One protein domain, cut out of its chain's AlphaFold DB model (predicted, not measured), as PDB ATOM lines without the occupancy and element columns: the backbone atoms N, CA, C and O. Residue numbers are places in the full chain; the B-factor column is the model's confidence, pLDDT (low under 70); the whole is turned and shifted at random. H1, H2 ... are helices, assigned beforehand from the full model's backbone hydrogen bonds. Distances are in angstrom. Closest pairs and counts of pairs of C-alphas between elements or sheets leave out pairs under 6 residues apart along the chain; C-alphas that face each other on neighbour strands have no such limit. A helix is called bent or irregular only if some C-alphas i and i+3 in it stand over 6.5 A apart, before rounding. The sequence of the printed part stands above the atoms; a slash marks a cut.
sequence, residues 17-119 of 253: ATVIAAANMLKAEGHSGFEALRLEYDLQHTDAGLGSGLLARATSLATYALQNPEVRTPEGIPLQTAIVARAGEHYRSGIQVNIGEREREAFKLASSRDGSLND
ATOM      1  N   ALA A  17      12.591  44.117  13.889       92.62
ATOM      2  CA  ALA A  17      13.485  45.230  13.582       92.62
ATOM      3  C   ALA A  17      14.354  45.596  14.795       92.62
ATOM      4  O   ALA A  17      15.562  45.774  14.646       92.62
ATOM      5  N   THR A  18      13.754  45.634  15.984       92.69
ATOM      6  CA  THR A  18      14.444  45.937  17.242       92.69
ATOM      7  C   THR A  18      15.458  44.867  17.604       92.69
ATOM      8  O   THR A  18      16.584  45.206  17.947       92.69
ATOM      9  N   VAL A  19      15.132  43.583  17.430       94.62
ATOM     10  CA  VAL A  19      16.084  42.480  17.663       94.62
ATOM     11  C   VAL A  19      17.285  42.562  16.717       94.62
ATOM     12  O   VAL A  19      18.426  42.419  17.153       94.62
ATOM     13  N   ILE A  20      17.056  42.839  15.428       96.69
ATOM     14  CA  ILE A  20      18.139  42.981  14.441       96.69
ATOM     15  C   ILE A  20      19.030  44.180  14.784       96.69
ATOM     16  O   ILE A  20      20.258  44.075  14.768       96.69
ATOM     17  N   ALA A  21      18.426  45.327  15.098       96.38
ATOM     18  CA  ALA A  21      19.174  46.524  15.459       96.38
ATOM     19  C   ALA A  21      19.943  46.338  16.780       96.38
ATOM     20  O   ALA A  21      21.103  46.738  16.875       96.38
ATOM     21  N   ALA A  22      19.343  45.654  17.756       95.69
ATOM     22  CA  ALA A  22      19.973  45.304  19.022       95.69
ATOM     23  C   ALA A  22      21.187  44.393  18.828       95.69
ATOM     24  O   ALA A  22      22.264  44.684  19.338       95.69
ATOM     25  N   ALA A  23      21.067  43.327  18.038       97.56
ATOM     26  CA  ALA A  23      22.197  42.440  17.783       97.56
ATOM     27  C   ALA A  23      23.368  43.180  17.111       97.56
ATOM     28  O   ALA A  23      24.527  42.941  17.444       97.56
ATOM     29  N   ASN A  24      23.084  44.138  16.222       97.62
ATOM     30  CA  ASN A  24      24.116  44.994  15.628       97.62
ATOM     31  C   ASN A  24      24.793  45.921  16.651       97.62
ATOM     32  O   ASN A  24      25.989  46.186  16.513       97.62
ATOM     33  N   MET A  25      24.073  46.382  17.677       95.69
ATOM     34  CA  MET A  25      24.662  47.123  18.800       95.69
ATOM     35  C   MET A  25      25.637  46.259  19.610       95.69
ATOM     36  O   MET A  25      26.663  46.760  20.065       95.69
ATOM     37  N   LEU A  26      25.392  44.949  19.718       96.56
ATOM     38  CA  LEU A  26      26.273  44.020  20.442       96.56
ATOM     39  C   LEU A  26      27.630  43.784  19.765       96.56
ATOM     40  O   LEU A  26      28.506  43.166  20.360       96.56
ATOM     41  N   LYS A  27      27.889  44.340  18.573       96.12
ATOM     42  CA  LYS A  27      29.265  44.421  18.042       96.12
ATOM     43  C   LYS A  27      30.223  45.114  19.019       96.12
ATOM     44  O   LYS A  27      31.419  44.825  18.978       96.12
ATOM     45  N   ALA A  28      29.702  45.961  19.911       93.75
ATOM     46  CA  ALA A  28      30.455  46.594  20.989       93.75
ATOM     47  C   ALA A  28      31.173  45.608  21.924       93.75
ATOM     48  O   ALA A  28      32.248  45.928  22.423       93.75
ATOM     49  N   GLU A  29      30.652  44.386  22.074       91.88
ATOM     50  CA  GLU A  29      31.259  43.304  22.866       91.88
ATOM     51  C   GLU A  29      32.634  42.862  22.329       91.88
ATOM     52  O   GLU A  29      33.473  42.329  23.057       91.88
ATOM     53  N   GLY A  30      32.886  43.058  21.030       94.38
ATOM     54  CA  GLY A  30      34.069  42.512  20.373       94.38
ATOM     55  C   GLY A  30      34.045  40.979  20.279       94.38
ATOM     56  O   GLY A  30      33.049  40.319  20.569       94.38
ATOM     57  N   HIS A  31      35.151  40.379  19.830       93.94
ATOM     58  CA  HIS A  31      35.192  38.935  19.573       93.94
ATOM     59  C   HIS A  31      35.079  38.123  20.872       93.94
ATOM     60  O   HIS A  31      34.217  37.259  20.987       93.94
ATOM     61  N   SER A  32      35.901  38.433  21.873       94.00
ATOM     62  CA  SER A  32      35.860  37.744  23.166       94.00
ATOM     63  C   SER A  32      34.542  37.964  23.908       94.00
ATOM     64  O   SER A  32      34.047  37.032  24.533       94.00
ATOM     65  N   GLY A  33      33.942  39.156  23.808       93.69
ATOM     66  CA  GLY A  33      32.652  39.431  24.438       93.69
ATOM     67  C   GLY A  33      31.507  38.622  23.825       93.69
ATOM     68  O   GLY A  33      30.644  38.157  24.557       93.69
ATOM     69  N   PHE A  34      31.536  38.334  22.517       96.12
ATOM     70  CA  PHE A  34      30.581  37.396  21.908       96.12
ATOM     71  C   PHE A  34      30.729  35.961  22.432       96.12
ATOM     72  O   PHE A  34      29.720  35.284  22.610       96.12
ATOM     73  N   GLU A  35      31.953  35.493  22.702       96.00
ATOM     74  CA  GLU A  35      32.144  34.173  23.325       96.00
ATOM     75  C   GLU A  35      31.595  34.166  24.757       96.00
ATOM     76  O   GLU A  35      30.871  33.249  25.132       96.00
ATOM     77  N   ALA A  36      31.867  35.222  25.533       95.25
ATOM     78  CA  ALA A  36      31.327  35.372  26.884       95.25
ATOM     79  C   ALA A  36      29.791  35.419  26.887       95.25
ATOM     80  O   ALA A  36      29.161  34.709  27.664       95.25
ATOM     81  N   LEU A  37      29.186  36.174  25.965       96.19
ATOM     82  CA  LEU A  37      27.734  36.245  25.794       96.19
ATOM     83  C   LEU A  37      27.135  34.877  25.455       96.19
ATOM     84  O   LEU A  37      26.085  34.518  25.977       96.19
ATOM     85  N   ARG A  38      27.798  34.089  24.600       97.06
ATOM     86  CA  ARG A  38      27.351  32.724  24.280       97.06
ATOM     87  C   ARG A  38      27.390  31.798  25.491       97.06
ATOM     88  O   ARG A  38      26.526  30.935  25.594       97.06
ATOM     89  N   LEU A  39      28.373  31.953  26.379       95.25
ATOM     90  CA  LEU A  39      28.408  31.215  27.644       95.25
ATOM     91  C   LEU A  39      27.255  31.657  28.557       95.25
ATOM     92  O   LEU A  39      26.542  30.810  29.081       95.25
ATOM     93  N   GLU A  40      27.068  32.968  28.705       94.88
ATOM     94  CA  GLU A  40      26.063  33.588  29.580       94.88
ATOM     95  C   GLU A  40      24.630  33.220  29.183       94.88
ATOM     96  O   GLU A  40      23.813  32.894  30.034       94.88
ATOM     97  N   TYR A  41      24.322  33.222  27.885       95.94
ATOM     98  CA  TYR A  41      22.981  32.917  27.373       95.94
ATOM     99  C   TYR A  41      22.769  31.429  27.059       95.94
ATOM    100  O   TYR A  41      21.770  31.086  26.431       95.94
ATOM    101  N   ASP A  42      23.704  30.560  27.456       95.94
ATOM    102  CA  ASP A  42      23.679  29.114  27.192       95.94
ATOM    103  C   ASP A  42      23.523  28.748  25.696       95.94
ATOM    104  O   ASP A  42      22.807  27.838  25.288       95.94
ATOM    105  N   LEU A  43      24.229  29.481  24.830       96.44
ATOM    106  CA  LEU A  43      24.201  29.316  23.369       96.44
ATOM    107  C   LEU A  43      25.372  28.475  22.841       96.44
ATOM    108  O   LEU A  43      25.635  28.436  21.637       96.44
ATOM    109  N   GLN A  44      26.111  27.803  23.723       95.44
ATOM    110  CA  GLN A  44      27.344  27.083  23.380       95.44
ATOM    111  C   GLN A  44      27.113  25.967  22.355       95.44
ATOM    112  O   GLN A  44      27.986  25.680  21.537       95.44
ATOM    113  N   HIS A  45      25.918  25.377  22.375       95.50
ATOM    114  CA  HIS A  45      25.517  24.266  21.514       95.50
ATOM    115  C   HIS A  45      24.926  24.704  20.166       95.50
ATOM    116  O   HIS A  45      24.497  23.861  19.380       95.50
ATOM    117  N   THR A  46      24.896  26.008  19.885       96.19
ATOM    118  CA  THR A  46      24.265  26.587  18.692       96.19
ATOM    119  C   THR A  46      25.274  27.392  17.876       96.19
ATOM    120  O   THR A  46      26.399  27.649  18.316       96.19
ATOM    121  N   ASP A  47      24.874  27.843  16.689       94.75
ATOM    122  CA  ASP A  47      25.648  28.756  15.843       94.75
ATOM    123  C   ASP A  47      25.425  30.250  16.171       94.75
ATOM    124  O   ASP A  47      26.081  31.125  15.598       94.75
ATOM    125  N   ALA A  48      24.550  30.562  17.132       96.69
ATOM    126  CA  ALA A  48      24.151  31.921  17.487       96.69
ATOM    127  C   ALA A  48      25.312  32.760  18.045       96.69
ATOM    128  O   ALA A  48      25.806  32.508  19.140       96.69
ATOM    129  N   GLY A  49      25.760  33.793  17.335       95.56
ATOM    130  CA  GLY A  49      26.912  34.591  17.766       95.56
ATOM    131  C   GLY A  49      28.263  34.048  17.290       95.56
ATOM    132  O   GLY A  49      29.292  34.620  17.644       95.56
ATOM    133  N   LEU A  50      28.285  32.995  16.461       95.38
ATOM    134  CA  LEU A  50      29.479  32.576  15.721       95.38
ATOM    135  C   LEU A  50      29.637  33.368  14.420       95.38
ATOM    136  O   LEU A  50      28.675  33.884  13.851       95.38
ATOM    137  N   GLY A  51      30.874  33.463  13.936       95.06
ATOM    138  CA  GLY A  51      31.203  34.143  12.685       95.06
ATOM    139  C   GLY A  51      32.635  34.670  12.657       95.06
ATOM    140  O   GLY A  51      33.241  34.914  13.704       95.06
ATOM    141  N   SER A  52      33.166  34.868  11.448       93.06
ATOM    142  CA  SER A  52      34.536  35.348  11.204       93.06
ATOM    143  C   SER A  52      34.750  36.831  11.524       93.06
ATOM    144  O   SER A  52      35.889  37.274  11.622       93.06
ATOM    145  N   GLY A  53      33.677  37.603  11.710       95.88
ATOM    146  CA  GLY A  53      33.741  39.005  12.113       95.88
ATOM    147  C   GLY A  53      32.521  39.428  12.924       95.88
ATOM    148  O   GLY A  53      31.505  38.733  12.952       95.88
ATOM    149  N   LEU A  54      32.605  40.597  13.563       96.81
ATOM    150  CA  LEU A  54      31.586  41.084  14.504       96.81
ATOM    151  C   LEU A  54      30.186  41.194  13.887       96.81
ATOM    152  O   LEU A  54      29.205  40.825  14.524       96.81
ATOM    153  N   LEU A  55      30.078  41.647  12.633       96.50
ATOM    154  CA  LEU A  55      28.787  41.723  11.944       96.50
ATOM    155  C   LEU A  55      28.191  40.337  11.662       96.50
ATOM    156  O   LEU A  55      26.986  40.152  11.807       96.50
ATOM    157  N   ALA A  56      29.021  39.362  11.280       97.50
ATOM    158  CA  ALA A  56      28.564  37.995  11.040       97.50
ATOM    159  C   ALA A  56      28.033  37.362  12.336       97.50
ATOM    160  O   ALA A  56      26.966  36.760  12.320       97.50
ATOM    161  N   ARG A  57      28.723  37.598  13.461       98.31
ATOM    162  CA  ARG A  57      28.300  37.166  14.803       98.31
ATOM    163  C   ARG A  57      26.987  37.814  15.242       98.31
ATOM    164  O   ARG A  57      26.066  37.127  15.668       98.31
ATOM    165  N   ALA A  58      26.859  39.130  15.074       97.88
ATOM    166  CA  ALA A  58      25.605  39.838  15.329       97.88
ATOM    167  C   ALA A  58      24.448  39.278  14.479       97.88
ATOM    168  O   ALA A  58      23.348  39.046  14.977       97.88
ATOM    169  N   THR A  59      24.711  39.006  13.199       97.88
ATOM    170  CA  THR A  59      23.705  38.489  12.262       97.88
ATOM    171  C   THR A  59      23.282  37.060  12.606       97.88
ATOM    172  O   THR A  59      22.086  36.767  12.566       97.88
ATOM    173  N   SER A  60      24.219  36.178  12.969       98.31
ATOM    174  CA  SER A  60      23.903  34.801  13.374       98.31
ATOM    175  C   SER A  60      23.110  34.779  14.679       98.31
ATOM    176  O   SER A  60      22.106  34.076  14.764       98.31
ATOM    177  N   LEU A  61      23.470  35.625  15.652       98.19
ATOM    178  CA  LEU A  61      22.719  35.780  16.900       98.19
ATOM    179  C   LEU A  61      21.276  36.251  16.649       98.19
ATOM    180  O   LEU A  61      20.334  35.642  17.156       98.19
ATOM    181  N   ALA A  62      21.086  37.296  15.834       97.56
ATOM    182  CA  ALA A  62      19.752  37.791  15.488       97.56
ATOM    183  C   ALA A  62      18.923  36.742  14.740       97.56
ATOM    184  O   ALA A  62      17.743  36.562  15.030       97.56
ATOM    185  N   THR A  63      19.534  36.049  13.777       97.94
ATOM    186  CA  THR A  63      18.867  34.999  12.994       97.94
ATOM    187  C   THR A  63      18.354  33.895  13.903       97.94
ATOM    188  O   THR A  63      17.167  33.576  13.860       97.94
ATOM    189  N   TYR A  64      19.223  33.382  14.774       97.94
ATOM    190  CA  TYR A  64      18.876  32.319  15.702       97.94
ATOM    191  C   TYR A  64      17.750  32.736  16.659       97.94
ATOM    192  O   TYR A  64      16.756  32.023  16.784       97.94
ATOM    193  N   ALA A  65      17.849  33.918  17.277       95.38
ATOM    194  CA  ALA A  65      16.842  34.403  18.223       95.38
ATOM    195  C   ALA A  65      15.466  34.656  17.577       95.38
ATOM    196  O   ALA A  65      14.431  34.561  18.235       95.38
ATOM    197  N   LEU A  66      15.432  34.989  16.285       93.19
ATOM    198  CA  LEU A  66      14.185  35.185  15.542       93.19
ATOM    199  C   LEU A  66      13.569  33.877  15.042       93.19
ATOM    200  O   LEU A  66      12.355  33.818  14.866       93.19
ATOM    201  N   GLN A  67      14.387  32.858  14.778       94.88
ATOM    202  CA  GLN A  67      13.921  31.541  14.341       94.88
ATOM    203  C   GLN A  67      13.397  30.686  15.496       94.88
ATOM    204  O   GLN A  67      12.503  29.878  15.268       94.88
ATOM    205  N   ASN A  68      13.921  30.891  16.707       92.81
ATOM    206  CA  ASN A  68      13.626  30.068  17.881       92.81
ATOM    207  C   ASN A  68      13.049  30.939  19.014       92.81
ATOM    208  O   ASN A  68      13.763  31.280  19.965       92.81
ATOM    209  N   PRO A  69      11.788  31.400  18.904       88.56
ATOM    210  CA  PRO A  69      11.218  32.347  19.854       88.56
ATOM    211  C   PRO A  69      10.934  31.804  21.256       88.56
ATOM    212  O   PRO A  69      10.697  32.577  22.181       88.56
ATOM    213  N   GLU A  70      10.964  30.491  21.414       87.69
ATOM    214  CA  GLU A  70      10.823  29.770  22.671       87.69
ATOM    215  C   GLU A  70      12.105  29.733  23.510       87.69
ATOM    216  O   GLU A  70      12.029  29.414  24.698       87.69
ATOM    217  N   VAL A  71      13.262  30.055  22.918       91.25
ATOM    218  CA  VAL A  71      14.555  30.000  23.608       91.25
ATOM    219  C   VAL A  71      14.612  31.048  24.713       91.25
ATOM    220  O   VAL A  71      14.271  32.221  24.526       91.25
ATOM    221  N   ARG A  72      15.089  30.613  25.878       89.38
ATOM    222  CA  ARG A  72      15.250  31.435  27.077       89.38
ATOM    223  C   ARG A  72      16.688  31.367  27.566       89.38
ATOM    224  O   ARG A  72      17.339  30.344  27.390       89.38
ATOM    225  N   THR A  73      17.153  32.445  28.188       90.94
ATOM    226  CA  THR A  73      18.410  32.451  28.946       90.94
ATOM    227  C   THR A  73      18.272  31.577  30.202       90.94
ATOM    228  O   THR A  73      17.141  31.231  30.578       90.94
ATOM    229  N   PRO A  74      19.374  31.243  30.896       90.69
ATOM    230  CA  PRO A  74      19.326  30.510  32.166       90.69
ATOM    231  C   PRO A  74      18.413  31.144  33.231       90.69
ATOM    232  O   PRO A  74      17.831  30.442  34.054       90.69
ATOM    233  N   GLU A  75      18.222  32.463  33.184       85.50
ATOM    234  CA  GLU A  75      17.344  33.236  34.074       85.50
ATOM    235  C   GLU A  75      15.860  33.193  33.658       85.50
ATOM    236  O   GLU A  75      15.016  33.851  34.266       85.50
ATOM    237  N   GLY A  76      15.513  32.450  32.603       86.31
ATOM    238  CA  GLY A  76      14.146  32.314  32.091       86.31
ATOM    239  C   GLY A  76      13.677  33.465  31.189       86.31
ATOM    240  O   GLY A  76      12.512  33.487  30.764       86.31
ATOM    241  N   ILE A  77      14.562  34.408  30.855       85.94
ATOM    242  CA  ILE A  77      14.248  35.570  30.012       85.94
ATOM    243  C   ILE A  77      14.237  35.137  28.538       85.94
ATOM    244  O   ILE A  77      15.168  34.456  28.114       85.94
ATOM    245  N   PRO A  78      13.236  35.520  27.717       89.88
ATOM    246  CA  PRO A  78      13.279  35.253  26.279       89.88
ATOM    247  C   PRO A  78      14.549  35.822  25.635       89.88
ATOM    248  O   PRO A  78      14.928  36.966  25.902       89.88
ATOM    249  N   LEU A  79      15.193  35.052  24.757       92.88
ATOM    250  CA  LEU A  79      16.488  35.427  24.182       92.88
ATOM    251  C   LEU A  79      16.441  36.772  23.438       92.88
ATOM    252  O   LEU A  79      17.360  37.582  23.558       92.88
ATOM    253  N   GLN A  80      15.361  37.058  22.705       91.50
ATOM    254  CA  GLN A  80      15.203  38.346  22.019       91.50
ATOM    255  C   GLN A  80      15.195  39.508  23.008       91.50
ATOM    256  O   GLN A  80      15.816  40.543  22.769       91.50
ATOM    257  N   THR A  81      14.509  39.319  24.131       87.00
ATOM    258  CA  THR A  81      14.407  40.308  25.194       87.00
ATOM    259  C   THR A  81      15.771  40.554  25.839       87.00
ATOM    260  O   THR A  81      16.150  41.709  26.028       87.00
ATOM    261  N   ALA A  82      16.554  39.501  26.087       90.88
ATOM    262  CA  ALA A  82      17.910  39.615  26.627       90.88
ATOM    263  C   ALA A  82      18.870  40.356  25.672       90.88
ATOM    264  O   ALA A  82      19.639  41.222  26.098       90.88
ATOM    265  N   ILE A  83      18.795  40.084  24.364       94.06
ATOM    266  CA  ILE A  83      19.590  40.787  23.339       94.06
ATOM    267  C   ILE A  83      19.277  42.290  23.342       94.06
ATOM    268  O   ILE A  83      20.188  43.122  23.348       94.06
ATOM    269  N   VAL A  84      17.991  42.647  23.357       91.62
ATOM    270  CA  VAL A  84      17.530  44.044  23.344       91.62
ATOM    271  C   VAL A  84      17.895  44.767  24.643       91.62
ATOM    272  O   VAL A  84      18.356  45.910  24.598       91.62
ATOM    273  N   ALA A  85      17.771  44.096  25.790       86.88
ATOM    274  CA  ALA A  85      18.153  44.639  27.091       86.88
ATOM    275  C   ALA A  85      19.629  45.063  27.126       86.88
ATOM    276  O   ALA A  85      19.932  46.217  27.453       86.88
ATOM    277  N   ARG A  86      20.516  44.150  26.709       91.12
ATOM    278  CA  ARG A  86      21.969  44.351  26.676       91.12
ATOM    279  C   ARG A  86      22.386  45.405  25.652       91.12
ATOM    280  O   ARG A  86      23.193  46.280  25.951       91.12
ATOM    281  N   ALA A  87      21.767  45.420  24.471       92.75
ATOM    282  CA  ALA A  87      21.965  46.498  23.497       92.75
ATOM    283  C   ALA A  87      21.582  47.877  24.065       92.75
ATOM    284  O   ALA A  87      22.276  48.867  23.829       92.75
ATOM    285  N   GLY A  88      20.516  47.936  24.867       89.44
ATOM    286  CA  GLY A  88      20.121  49.141  25.589       89.44
ATOM    287  C   GLY A  88      21.170  49.620  26.597       89.44
ATOM    288  O   GLY A  88      21.308  50.821  26.800       89.44
ATOM    289  N   GLU A  89      21.907  48.721  27.248       84.44
ATOM    290  CA  GLU A  89      23.009  49.087  28.154       84.44
ATOM    291  C   GLU A  89      24.182  49.713  27.401       84.44
ATOM    292  O   GLU A  89      24.662  50.776  27.799       84.44
ATOM    293  N   HIS A  90      24.573  49.134  26.265       87.38
ATOM    294  CA  HIS A  90      25.577  49.732  25.374       87.38
ATOM    295  C   HIS A  90      25.145  51.100  24.855       87.38
ATOM    296  O   HIS A  90      25.935  52.042  24.827       87.38
ATOM    297  N   TYR A  91      23.868  51.234  24.495       87.38
ATOM    298  CA  TYR A  91      23.315  52.508  24.052       87.38
ATOM    299  C   TYR A  91      23.382  53.575  25.159       87.38
ATOM    300  O   TYR A  91      23.878  54.674  24.918       87.38
ATOM    301  N   ARG A  92      22.930  53.253  26.382       83.44
ATOM    302  CA  ARG A  92      22.902  54.201  27.515       83.44
ATOM    303  C   ARG A  92      24.285  54.532  28.071       83.44
ATOM    304  O   ARG A  92      24.501  55.655  28.514       83.44
ATOM    305  N   SER A  93      25.219  53.584  28.046       83.25
ATOM    306  CA  SER A  93      26.610  53.820  28.463       83.25
ATOM    307  C   SER A  93      27.389  54.693  27.477       83.25
ATOM    308  O   SER A  93      28.472  55.171  27.811       83.25
ATOM    309  N   GLY A  94      26.854  54.922  26.272       83.12
ATOM    310  CA  GLY A  94      27.510  55.729  25.248       83.12
ATOM    311  C   GLY A  94      28.761  55.068  24.667       83.12
ATOM    312  O   GLY A  94      29.606  55.765  24.105       83.12
ATOM    313  N   ILE A  95      28.896  53.743  24.793       80.69
ATOM    314  CA  ILE A  95      30.016  52.990  24.219       80.69
ATOM    315  C   ILE A  95      30.008  53.152  22.691       80.69
ATOM    316  O   ILE A  95      28.969  53.062  22.041       80.69
ATOM    317  N   GLN A  96      31.186  53.391  22.110       81.06
ATOM    318  CA  GLN A  96      31.385  53.532  20.657       81.06
ATOM    319  C   GLN A  96      32.477  52.601  20.112       81.06
ATOM    320  O   GLN A  96      32.960  52.759  18.993       81.06
ATOM    321  N   VAL A  97      32.904  51.615  20.897       86.00
ATOM    322  CA  VAL A  97      33.884  50.626  20.439       86.00
ATOM    323  C   VAL A  97      33.179  49.683  19.464       86.00
ATOM    324  O   VAL A  97      32.139  49.137  19.799       86.00
ATOM    325  N   ASN A  98      33.710  49.492  18.251       87.25
ATOM    326  CA  ASN A  98      33.165  48.593  17.212       87.25
ATOM    327  C   ASN A  98      31.730  48.887  16.701       87.25
ATOM    328  O   ASN A  98      31.189  48.107  15.906       87.25
ATOM    329  N   ILE A  99      31.124  50.006  17.101       91.19
ATOM    330  CA  ILE A  99      29.812  50.494  16.643       91.19
ATOM    331  C   ILE A  99      29.883  51.992  16.333       91.19
ATOM    332  O   ILE A  99      30.711  52.698  16.897       91.19
ATOM    333  N   GLY A 100      29.031  52.482  15.429       89.12
ATOM    334  CA  GLY A 100      28.973  53.898  15.067       89.12
ATOM    335  C   GLY A 100      27.585  54.510  15.248       89.12
ATOM    336  O   GLY A 100      26.651  53.885  15.751       89.12
ATOM    337  N   GLU A 101      27.446  55.753  14.779       89.56
ATOM    338  CA  GLU A 101      26.171  56.487  14.784       89.56
ATOM    339  C   GLU A 101      25.064  55.714  14.058       89.56
ATOM    340  O   GLU A 101      23.918  55.704  14.489       89.56
ATOM    341  N   ARG A 102      25.418  55.006  12.980       91.56
ATOM    342  CA  ARG A 102      24.465  54.243  12.170       91.56
ATOM    343  C   ARG A 102      23.740  53.177  12.990       91.56
ATOM    344  O   ARG A 102      22.521  53.082  12.901       91.56
ATOM    345  N   GLU A 103      24.471  52.355  13.739       93.88
ATOM    346  CA  GLU A 103      23.883  51.292  14.560       93.88
ATOM    347  C   GLU A 103      23.041  51.868  15.695       93.88
ATOM    348  O   GLU A 103      21.930  51.395  15.930       93.88
ATOM    349  N   ARG A 104      23.538  52.924  16.345       90.69
ATOM    350  CA  ARG A 104      22.829  53.598  17.432       90.69
ATOM    351  C   ARG A 104      21.514  54.220  16.977       90.69
ATOM    352  O   ARG A 104      20.488  53.976  17.605       90.69
ATOM    353  N   GLU A 105      21.530  54.984  15.891       91.69
ATOM    354  CA  GLU A 105      20.323  55.606  15.340       91.69
ATOM    355  C   GLU A 105      19.341  54.551  14.821       91.69
ATOM    356  O   GLU A 105      18.138  54.670  15.041       91.69
ATOM    357  N   ALA A 106      19.832  53.468  14.205       93.38
ATOM    358  CA  ALA A 106      18.978  52.355  13.794       93.38
ATOM    359  C   ALA A 106      18.298  51.677  14.994       93.38
ATOM    360  O   ALA A 106      17.108  51.371  14.931       93.38
ATOM    361  N   PHE A 107      19.034  51.467  16.087       93.00
ATOM    362  CA  PHE A 107      18.503  50.880  17.314       93.00
ATOM    363  C   PHE A 107      17.497  51.799  18.008       93.00
ATOM    364  O   PHE A 107      16.398  51.352  18.320       93.00
ATOM    365  N   LYS A 108      17.808  53.093  18.144       88.94
ATOM    366  CA  LYS A 108      16.881  54.113  18.656       88.94
ATOM    367  C   LYS A 108      15.596  54.187  17.836       88.94
ATOM    368  O   LYS A 108      14.496  54.189  18.385       88.94
ATOM    369  N   LEU A 109      15.714  54.214  16.511       89.12
ATOM    370  CA  LEU A 109      14.561  54.272  15.618       89.12
ATOM    371  C   LEU A 109      13.703  53.002  15.690       89.12
ATOM    372  O   LEU A 109      12.482  53.096  15.628       89.12
ATOM    373  N   ALA A 110      14.314  51.820  15.785       88.81
ATOM    374  CA  ALA A 110      13.574  50.566  15.916       88.81
ATOM    375  C   ALA A 110      12.874  50.465  17.282       88.81
ATOM    376  O   ALA A 110      11.673  50.224  17.331       88.81
ATOM    377  N   SER A 111      13.605  50.762  18.358       84.94
ATOM    378  CA  SER A 111      13.116  50.764  19.740       84.94
ATOM    379  C   SER A 111      11.933  51.722  19.929       84.94
ATOM    380  O   SER A 111      10.871  51.316  20.389       84.94
ATOM    381  N   SER A 112      12.051  52.964  19.449       82.62
ATOM    382  CA  SER A 112      10.965  53.955  19.523       82.62
ATOM    383  C   SER A 112       9.721  53.580  18.703       82.62
ATOM    384  O   SER A 112       8.604  53.974  19.047       82.62
ATOM    385  N   ARG A 113       9.873  52.799  17.624       80.88
ATOM    386  CA  ARG A 113       8.742  52.301  16.818       80.88
ATOM    387  C   ARG A 113       7.962  51.185  17.505       80.88
ATOM    388  O   ARG A 113       6.773  51.051  17.219       80.88
ATOM    389  N   ASP A 114       8.591  50.432  18.403       73.50
ATOM    390  CA  ASP A 114       7.919  49.394  19.196       73.50
ATOM    391  C   ASP A 114       7.020  49.983  20.298       73.50
ATOM    392  O   ASP A 114       6.245  49.251  20.921       73.50
ATOM    393  N   GLY A 115       7.071  51.306  20.494       60.81
ATOM    394  CA  GLY A 115       6.262  52.061  21.443       60.81
ATOM    395  C   GLY A 115       6.954  52.274  22.790       60.81
ATOM    396  O   GLY A 115       7.925  51.604  23.116       60.81
ATOM    397  N   SER A 116       6.416  53.204  23.588       55.81
ATOM    398  CA  SER A 116       7.010  53.652  24.864       55.81
ATOM    399  C   SER A 116       7.297  52.513  25.847       55.81
ATOM    400  O   SER A 116       8.354  52.505  26.460       55.81
ATOM    401  N   LEU A 117       6.400  51.522  25.944       50.62
ATOM    402  CA  LEU A 117       6.557  50.353  26.828       50.62
ATOM    403  C   LEU A 117       7.743  49.451  26.448       50.62
ATOM    404  O   LEU A 117       8.187  48.636  27.255       50.62
ATOM    405  N   ASN A 118       8.221  49.554  25.207       56.06
ATOM    406  CA  ASN A 118       9.280  48.711  24.669       56.06
ATOM    407  C   ASN A 118      10.539  49.496  24.296       56.06
ATOM    408  O   ASN A 118      11.495  48.898  23.790       56.06
ATOM    409  N   ASP A 119      10.555  50.807  24.552       65.56
ATOM    410  CA  ASP A 119      11.699  51.635  24.226       65.56
ATOM    411  C   ASP A 119      12.800  51.472  25.281       65.56
ATOM    412  O   ASP A 119      12.750  52.019  26.378       65.56
TER     413      ASP A 119
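AT A GLANCE: This is residues 17 to 119 of the 253 residues of a protein of Rhodopseudomonas palustris (strain BisB18) (UniProt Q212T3). H1a, first arm of a bent helix, sits mid-row between H2 and H4, and H3 crosses over the row; beyond the bend, H1b folds back near H2. The compact, all-helix printed part has 103 residues with four named helices, H1 to H4, radius of gyration of the C-alphas 12.5 A, spans 33 by 27 by 20 A.

HOW THE PARTS SIT: H1, residues 17 to 40, assigned as one helix by its hydrogen bonds, is bent: C-alphas 28 and 31 are 9.1 A apart. Its arm H1a, residues 17 to 28, touches H2, residues 54 to 67, closest C-alphas Ala 23 and Ala 58, 4.9 A. H1a touches H3, residues 79 to 93, at a steep tilt of 55 degrees, closest C-alphas Ala 22 and Ala 87, 5.0 A. H1a touches H4, residues 101 to 113, closest C-alphas Ala 21 and Phe 107, 4.8 A. In H1b, residues 31 to 40, H2, H3 and H4 every O i to N i+4 pair is within hydrogen-bond range; in H1a, 6 of 8.

IN THESE COORDINATES: H1a begins at C-alpha 17 (13.485, 45.230, 13.582); H4 ends at C-alpha 113 (8.742, 52.301, 16.818). H3 is 21.4 A long, H2 20.1 A.

THE WHOLE: The printed part has no cut. The links H1 to H2 and H2 to H3 are long. Residues 115 to 119 have pLDDT under 70.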